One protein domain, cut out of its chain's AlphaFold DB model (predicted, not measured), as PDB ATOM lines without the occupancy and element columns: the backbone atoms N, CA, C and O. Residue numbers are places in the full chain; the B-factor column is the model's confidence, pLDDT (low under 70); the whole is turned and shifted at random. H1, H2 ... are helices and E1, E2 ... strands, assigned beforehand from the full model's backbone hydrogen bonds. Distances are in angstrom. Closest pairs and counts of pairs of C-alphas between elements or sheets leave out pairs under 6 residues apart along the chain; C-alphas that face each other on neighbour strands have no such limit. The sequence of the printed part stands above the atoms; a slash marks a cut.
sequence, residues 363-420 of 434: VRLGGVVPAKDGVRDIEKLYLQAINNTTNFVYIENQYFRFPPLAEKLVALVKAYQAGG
ATOM      1  N   VAL A 363     155.272 174.868 157.945       44.38
ATOM      2  CA  VAL A 363     156.695 174.943 157.587       44.38
ATOM      3  C   VAL A 363     157.504 174.931 158.881       44.38
ATOM      4  O   VAL A 363     157.548 175.931 159.597       44.38
ATOM      5  N   ARG A 364     158.173 173.812 159.182       39.06
ATOM      6  CA  ARG A 364     159.093 173.703 160.324       39.06
ATOM      7  C   ARG A 364     160.537 173.553 159.854       39.06
ATOM      8  O   ARG A 364     160.810 173.056 158.763       39.06
ATOM      9  N   LEU A 365     161.480 173.984 160.695       29.77
ATOM     10  CA  LEU A 365     162.912 173.777 160.465       29.77
ATOM     11  C   LEU A 365     163.179 172.266 160.311       29.77
ATOM     12  O   LEU A 365     162.952 171.511 161.254       29.77
ATOM     13  N   GLY A 366     163.628 171.828 159.130       40.47
ATOM     14  CA  GLY A 366     163.893 170.412 158.823       40.47
ATOM     15  C   GLY A 366     162.988 169.769 157.763       40.47
ATOM     16  O   GLY A 366     163.209 168.609 157.430       40.47
ATOM     17  N   GLY A 367     162.012 170.492 157.196       45.41
ATOM     18  CA  GLY A 367     161.218 170.021 156.053       45.41
ATOM     19  C   GLY A 367     159.759 170.487 156.068       45.41
ATOM     20  O   GLY A 367     159.285 171.098 157.023       45.41
ATOM     21  N   VAL A 368     159.034 170.186 154.987       44.50
ATOM     22  CA  VAL A 368     157.577 170.377 154.911       44.50
ATOM     23  C   VAL A 368     156.915 169.253 155.705       44.50
ATOM     24  O   VAL A 368     156.957 168.096 155.284       44.50
ATOM     25  N   VAL A 369     156.324 169.577 156.858       42.09
ATOM     26  CA  VAL A 369     155.514 168.622 157.626       42.09
ATOM     27  C   VAL A 369     154.069 168.721 157.119       42.09
ATOM     28  O   VAL A 369     153.555 169.837 156.988       42.09
ATOM     29  N   PRO A 370     153.400 167.595 156.808       47.06
ATOM     30  CA  PRO A 370     152.002 167.592 156.390       47.06
ATOM     31  C   PRO A 370     151.130 168.387 157.364       47.06
ATOM     32  O   PRO A 370     151.227 168.218 158.582       47.06
ATOM     33  N   ALA A 371     150.255 169.236 156.827       52.44
ATOM     34  CA  ALA A 371     149.179 169.828 157.605       52.44
ATOM     35  C   ALA A 371     148.358 168.686 158.201       52.44
ATOM     36  O   ALA A 371     147.779 167.912 157.438       52.44
ATOM     37  N   LYS A 372     148.296 168.569 159.531       49.16
ATOM     38  CA  LYS A 372     147.524 167.501 160.180       49.16
ATOM     39  C   LYS A 372     146.071 167.457 159.678       49.16
ATOM     40  O   LYS A 372     145.522 166.376 159.556       49.16
ATOM     41  N   ASP A 373     145.500 168.603 159.287       57.09
ATOM     42  CA  ASP A 373     144.075 168.695 158.953       57.09
ATOM     43  C   ASP A 373     143.737 169.373 157.612       57.09
ATOM     44  O   ASP A 373     142.572 169.350 157.217       57.09
ATOM     45  N   GLY A 374     144.703 169.950 156.884       68.12
ATOM     46  CA  GLY A 374     144.434 170.764 155.685       68.12
ATOM     47  C   GLY A 374     143.310 171.804 155.879       68.12
ATOM     48  O   GLY A 374     142.920 172.124 157.003       68.12
ATOM     49  N   VAL A 375     142.736 172.328 154.792       86.25
ATOM     50  CA  VAL A 375     141.445 173.040 154.876       86.25
ATOM     51  C   VAL A 375     140.317 172.021 154.697       86.25
ATOM     52  O   VAL A 375     140.232 171.382 153.647       86.25
ATOM     53  N   ARG A 376     139.454 171.860 155.710       88.69
ATOM     54  CA  ARG A 376     138.299 170.929 155.741       88.69
ATOM     55  C   ARG A 376     137.035 171.625 156.259       88.69
ATOM     56  O   ARG A 376     136.289 171.090 157.075       88.69
ATOM     57  N   ASP A 377     136.808 172.861 155.832       92.56
ATOM     58  CA  ASP A 377     135.757 173.701 156.412       92.56
ATOM     59  C   ASP A 377     134.344 173.238 156.041       92.56
ATOM     60  O   ASP A 377     133.423 173.381 156.845       92.56
ATOM     61  N   ILE A 378     134.181 172.599 154.876       94.25
ATOM     62  CA  ILE A 378     132.915 171.957 154.489       94.25
ATOM     63  C   ILE A 378     132.534 170.875 155.510       94.25
ATOM     64  O   ILE A 378     131.399 170.835 155.972       94.25
ATOM     65  N   GLU A 379     133.477 170.026 155.924       91.69
ATOM     66  CA  GLU A 379     133.222 168.981 156.923       91.69
ATOM     67  C   GLU A 379     132.789 169.562 158.273       91.69
ATOM     68  O   GLU A 379     131.829 169.081 158.881       91.69
ATOM     69  N   LYS A 380     133.453 170.637 158.715       91.25
ATOM     70  CA  LYS A 380     133.079 171.355 159.942       91.25
ATOM     71  C   LYS A 380     131.636 171.862 159.864       91.25
ATOM     72  O   LYS A 380     130.904 171.705 160.841       91.25
ATOM     73  N   LEU A 381     131.211 172.407 158.716       93.62
ATOM     74  CA  LEU A 381     129.825 172.841 158.513       93.62
ATOM     75  C   LEU A 381     128.845 171.681 158.652       93.62
ATOM     76  O   LEU A 381     127.872 171.831 159.380       93.62
ATOM     77  N   TYR A 382     129.092 170.536 158.010       92.62
ATOM     78  CA  TYR A 382     128.197 169.377 158.113       92.62
ATOM     79  C   TYR A 382     127.981 168.964 159.578       92.62
ATOM     80  O   TYR A 382     126.846 168.814 160.032       92.62
ATOM     81  N   LEU A 383     129.063 168.850 160.355       91.44
ATOM     82  CA  LEU A 383     128.978 168.479 161.769       91.44
ATOM     83  C   LEU A 383     128.319 169.570 162.629       91.44
ATOM     84  O   LEU A 383     127.659 169.241 163.617       91.44
ATOM     85  N   GLN A 384     128.514 170.849 162.304       91.12
ATOM     86  CA  GLN A 384     127.896 171.977 163.008       91.12
ATOM     87  C   GLN A 384     126.399 172.101 162.685       91.12
ATOM     88  O   GLN A 384     125.595 172.292 163.595       91.12
ATOM     89  N   ALA A 385     126.010 171.940 161.420       89.69
ATOM     90  CA  ALA A 385     124.628 172.041 160.961       89.69
ATOM     91  C   ALA A 385     123.741 170.970 161.607       89.69
ATOM     92  O   ALA A 385     122.692 171.303 162.158       89.69
ATOM     93  N   ILE A 386     124.195 169.709 161.640       88.44
ATOM     94  CA  ILE A 386     123.444 168.639 162.313       88.44
ATOM     95  C   ILE A 386     123.315 168.919 163.815       88.44
ATOM     96  O   ILE A 386     122.232 168.771 164.370       88.44
ATOM     97  N   ASN A 387     124.381 169.392 164.467       86.25
ATOM     98  CA  ASN A 387     124.343 169.738 165.893       86.25
ATOM     99  C   ASN A 387     123.300 170.809 166.232       86.25
ATOM    100  O   ASN A 387     122.733 170.792 167.317       86.25
ATOM    101  N   ASN A 388     123.080 171.748 165.316       86.31
ATOM    102  CA  ASN A 388     122.205 172.897 165.525       86.31
ATOM    103  C   ASN A 388     120.807 172.690 164.925       86.31
ATOM    104  O   ASN A 388     120.015 173.632 164.879       86.31
ATOM    105  N   THR A 389     120.501 171.490 164.422       81.62
ATOM    106  CA  THR A 389     119.182 171.181 163.867       81.62
ATOM    107  C   THR A 389     118.184 170.913 164.989       81.62
ATOM    108  O   THR A 389     118.417 170.058 165.842       81.62
ATOM    109  N   THR A 390     117.052 171.618 164.960       76.44
ATOM    110  CA  THR A 390     115.979 171.503 165.961       76.44
ATOM    111  C   THR A 390     114.717 170.806 165.451       76.44
ATOM    112  O   THR A 390     113.890 170.423 166.269       76.44
ATOM    113  N   ASN A 391     114.548 170.658 164.131       79.06
ATOM    114  CA  ASN A 391     113.338 170.084 163.532       79.06
ATOM    115  C   ASN A 391     113.663 168.919 162.582       79.06
ATOM    116  O   ASN A 391     113.523 167.764 162.967       79.06
ATOM    117  N   PHE A 392     114.163 169.194 161.372       83.88
ATOM    118  CA  PHE A 392     114.518 168.155 160.400       83.88
ATOM    119  C   PHE A 392     115.788 168.511 159.615       83.88
ATOM    120  O   PHE A 392     116.143 169.685 159.495       83.88
ATOM    121  N   VAL A 393     116.452 167.491 159.062       85.69
ATOM    122  CA  VAL A 393     117.556 167.630 158.099       85.69
ATOM    123  C   VAL A 393     117.111 167.020 156.774       85.69
ATOM    124  O   VAL A 393     116.662 165.878 156.747       85.69
ATOM    125  N   TYR A 394     117.274 167.758 155.678       90.94
ATOM    126  CA  TYR A 394     117.163 167.228 154.320       90.94
ATOM    127  C   TYR A 394     118.561 167.139 153.702       90.94
ATOM    128  O   TYR A 394     119.314 168.114 153.746       90.94
ATOM    129  N   ILE A 395     118.922 165.972 153.163       91.19
ATOM    130  CA  ILE A 395     120.215 165.739 152.509       91.19
ATOM    131  C   ILE A 395     119.959 165.169 151.122       91.19
ATOM    132  O   ILE A 395     119.476 164.049 150.986       91.19
ATOM    133  N   GLU A 396     120.370 165.920 150.107       93.81
ATOM    134  CA  GLU A 396     120.502 165.441 148.738       93.81
ATOM    135  C   GLU A 396     121.989 165.448 148.377       93.81
ATOM    136  O   GLU A 396     122.652 166.487 148.426       93.81
ATOM    137  N   ASN A 397     122.559 164.273 148.113       92.81
ATOM    138  CA  ASN A 397     123.985 164.138 147.836       92.81
ATOM    139  C   ASN A 397     124.249 162.902 146.970       92.81
ATOM    140  O   ASN A 397     123.662 161.846 147.202       92.81
ATOM    141  N   GLN A 398     125.182 163.006 146.021       90.44
ATOM    142  CA  GLN A 398     125.623 161.872 145.202       90.44
ATOM    143  C   GLN A 398     126.190 160.728 146.056       90.44
ATOM    144  O   GLN A 398     126.068 159.555 145.699       90.44
ATOM    145  N   TYR A 399     126.819 161.063 147.188       89.12
ATOM    146  CA  TYR A 399     127.398 160.089 148.100       89.12
ATOM    147  C   TYR A 399     126.945 160.334 149.534       89.12
ATOM    148  O   TYR A 399     127.060 161.434 150.067       89.12
ATOM    149  N   PHE A 400     126.553 159.254 150.206       85.50
ATOM    150  CA  PHE A 400     126.311 159.248 151.645       85.50
ATOM    151  C   PHE A 400     127.267 158.273 152.342       85.50
ATOM    152  O   PHE A 400     126.890 157.205 152.817       85.50
ATOM    153  N   ARG A 401     128.564 158.610 152.320       83.62
ATOM    154  CA  ARG A 401     129.655 157.783 152.871       83.62
ATOM    155  C   ARG A 401     130.509 158.591 153.845       83.62
ATOM    156  O   ARG A 401     131.655 158.919 153.548       83.62
ATOM    157  N   PHE A 402     129.929 158.937 154.994       86.06
ATOM    158  CA  PHE A 402     130.609 159.717 156.027       86.06
ATOM    159  C   PHE A 402     130.180 159.278 157.445       86.06
ATOM    160  O   PHE A 402     129.299 159.901 158.036       86.06
ATOM    161  N   PRO A 403     130.779 158.202 158.005       86.44
ATOM    162  CA  PRO A 403     130.381 157.653 159.305       86.44
ATOM    163  C   PRO A 403     130.383 158.658 160.463       86.44
ATOM    164  O   PRO A 403     129.392 158.664 161.187       86.44
ATOM    165  N   PRO A 404     131.361 159.581 160.601       87.75
ATOM    166  CA  PRO A 404     131.313 160.595 161.657       87.75
ATOM    167  C   PRO A 404     130.026 161.434 161.670       87.75
ATOM    168  O   PRO A 404     129.537 161.805 162.735       87.75
ATOM    169  N   LEU A 405     129.440 161.716 160.500       88.50
ATOM    170  CA  LEU A 405     128.161 162.421 160.408       88.50
ATOM    171  C   LEU A 405     126.997 161.549 160.883       88.50
ATOM    172  O   LEU A 405     126.146 162.021 161.634       88.50
ATOM    173  N   ALA A 406     126.978 160.282 160.461       87.88
ATOM    174  CA  ALA A 406     125.950 159.320 160.845       87.88
ATOM    175  C   ALA A 406     125.986 159.026 162.355       87.88
ATOM    176  O   ALA A 406     124.953 159.067 163.018       87.88
ATOM    177  N   GLU A 407     127.173 158.812 162.923       88.62
ATOM    178  CA  GLU A 407     127.375 158.616 164.362       88.62
ATOM    179  C   GLU A 407     126.909 159.833 165.163       88.62
ATOM    180  O   GLU A 407     126.203 159.689 166.164       88.62
ATOM    181  N   LYS A 408     127.239 161.044 164.694       88.94
ATOM    182  CA  LYS A 408     126.789 162.284 165.329       88.94
ATOM    183  C   LYS A 408     125.267 162.436 165.284       88.94
ATOM    184  O   LYS A 408     124.680 162.818 166.294       88.94
ATOM    185  N   LEU A 409     124.631 162.114 164.157       87.69
ATOM    186  CA  LEU A 409     123.171 162.107 164.023       87.69
ATOM    187  C   LEU A 409     122.533 161.148 165.041       87.69
ATOM    188  O   LEU A 409     121.645 161.549 165.789       87.69
ATOM    189  N   VAL A 410     123.028 159.907 165.125       88.88
ATOM    190  CA  VAL A 410     122.529 158.896 166.075       88.88
ATOM    191  C   VAL A 410     122.687 159.365 167.522       88.88
ATOM    192  O   VAL A 410     121.770 159.203 168.327       88.88
ATOM    193  N   ALA A 411     123.831 159.959 167.869       89.81
ATOM    194  CA  ALA A 411     124.070 160.486 169.209       89.81
ATOM    195  C   ALA A 411     123.104 161.629 169.568       89.81
ATOM    196  O   ALA A 411     122.583 161.657 170.683       89.81
ATOM    197  N   LEU A 412     122.830 162.538 168.626       87.00
ATOM    198  CA  LEU A 412     121.907 163.658 168.832       87.00
ATOM    199  C   LEU A 412     120.460 163.194 168.999       87.00
ATOM    200  O   LEU A 412     119.794 163.642 169.926       87.00
ATOM    201  N   VAL A 413     119.997 162.249 168.174       85.25
ATOM    202  CA  VAL A 413     118.647 161.674 168.311       85.25
ATOM    203  C   VAL A 413     118.474 161.022 169.685       85.25
ATOM    204  O   VAL A 413     117.502 161.312 170.378       85.25
ATOM    205  N   LYS A 414     119.454 160.226 170.141       88.06
ATOM    206  CA  LYS A 414     119.433 159.633 171.491       88.06
ATOM    207  C   LYS A 414     119.390 160.693 172.593       88.06
ATOM    208  O   LYS A 414     118.672 160.521 173.575       88.06
ATOM    209  N   ALA A 415     120.145 161.782 172.443       85.62
ATOM    210  CA  ALA A 415     120.142 162.883 173.402       85.62
ATOM    211  C   ALA A 415     118.782 163.599 173.451       85.62
ATOM    212  O   ALA A 415     118.297 163.906 174.538       85.62
ATOM    213  N   TYR A 416     118.136 163.813 172.301       82.81
ATOM    214  CA  TYR A 416     116.793 164.393 172.234       82.81
ATOM    215  C   TYR A 416     115.737 163.481 172.863       82.81
ATOM    216  O   TYR A 416     114.937 163.957 173.668       82.81
ATOM    217  N   GLN A 417     115.778 162.176 172.580       84.19
ATOM    218  CA  GLN A 417     114.882 161.191 173.194       84.19
ATOM    219  C   GLN A 417     115.054 161.141 174.720       84.19
ATOM    220  O   GLN A 417     114.074 161.195 175.460       84.19
ATOM    221  N   ALA A 418     116.299 161.133 175.212       86.25
ATOM    222  CA  ALA A 418     116.586 161.208 176.646       86.25
ATOM    223  C   ALA A 418     116.117 162.533 177.281       86.25
ATOM    224  O   ALA A 418     115.750 162.559 178.454       86.25
ATOM    225  N   GLY A 419     116.105 163.623 176.507       83.12
ATOM    226  CA  GLY A 419     115.580 164.934 176.892       83.12
ATOM    227  C   GLY A 419     114.056 165.077 176.794       83.12
ATOM    228  O   GLY A 419     113.545 166.165 177.057       83.12
ATOM    229  N   GLY A 420     113.326 164.017 176.430       80.44
ATOM    230  CA  GLY A 420     111.862 164.005 176.377       80.44
ATOM    231  C   GLY A 420     111.249 164.378 175.024       80.44
ATOM    232  O   GLY A 420     110.033 164.561 174.952       80.44
TER     233      GLY A 420
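AT A GLANCE: This is residues 363 to 420 of the 434 residues of an uncharacterized protein of Paraburkholderia rhizosphaerae (UniProt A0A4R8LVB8). The longer helix, H2, packs side by side with the shorter H1, both running the same way, and a long loop, residues 388 to 402, leads from the end of H1 back to the beginning of H2. From the beginning of H1 a thin arm reaches away from the helix pair, with the tiny strand E1 near its far end; residues 364 to 370 and 372 to 378 stick out, as do residues 394 to 401 of the loop. The printed part has 58 residues, with one named strand and two named helices in the order E1, H1, H2, and is mostly helix. It is extended, with a radius of gyration of the C-alphas of 16.4 A, and spans 55 by 29 by 16 A.

HOW THE PARTS SIT: H2, residues 403 to 418, touches H1, residues 377 to 387, with its residues 405 to 412 alone. Their closest C-alphas, those of Leu 383 and Leu 405, are 6.3 A apart. The two helices run the same way at a shallow tilt of 19 degrees. In H1 and H2 every O i to N i+4 pair is within hydrogen-bond range. E1, residues 367 to 369, is apart from both helices and pairs with no named strand; residues 363 to 364 form a short antiparallel pairing with its residues 367 to 368.

IN THESE COORDINATES: H2 is 22.4 A long from C-alpha 403 at (130.381, 157.653, 159.305) to C-alpha 418 at (116.586, 161.208, 176.646). H1 is 15.4 A long and begins with C-alpha 377 at (135.757, 173.701, 156.412). E1 measures 6.1 A from first to last C-alpha.

THE WHOLE: The two C-alphas farthest apart, those of Gly 366 and Gly 420, are 55.3 A apart. The printed part has no cut. The link from H1 to H2 is long, with 15 residues; that from E1 to H1 is short, with 7. The mean pLDDT of the printed part is 79.2, and residues 363 to 374 are under 70.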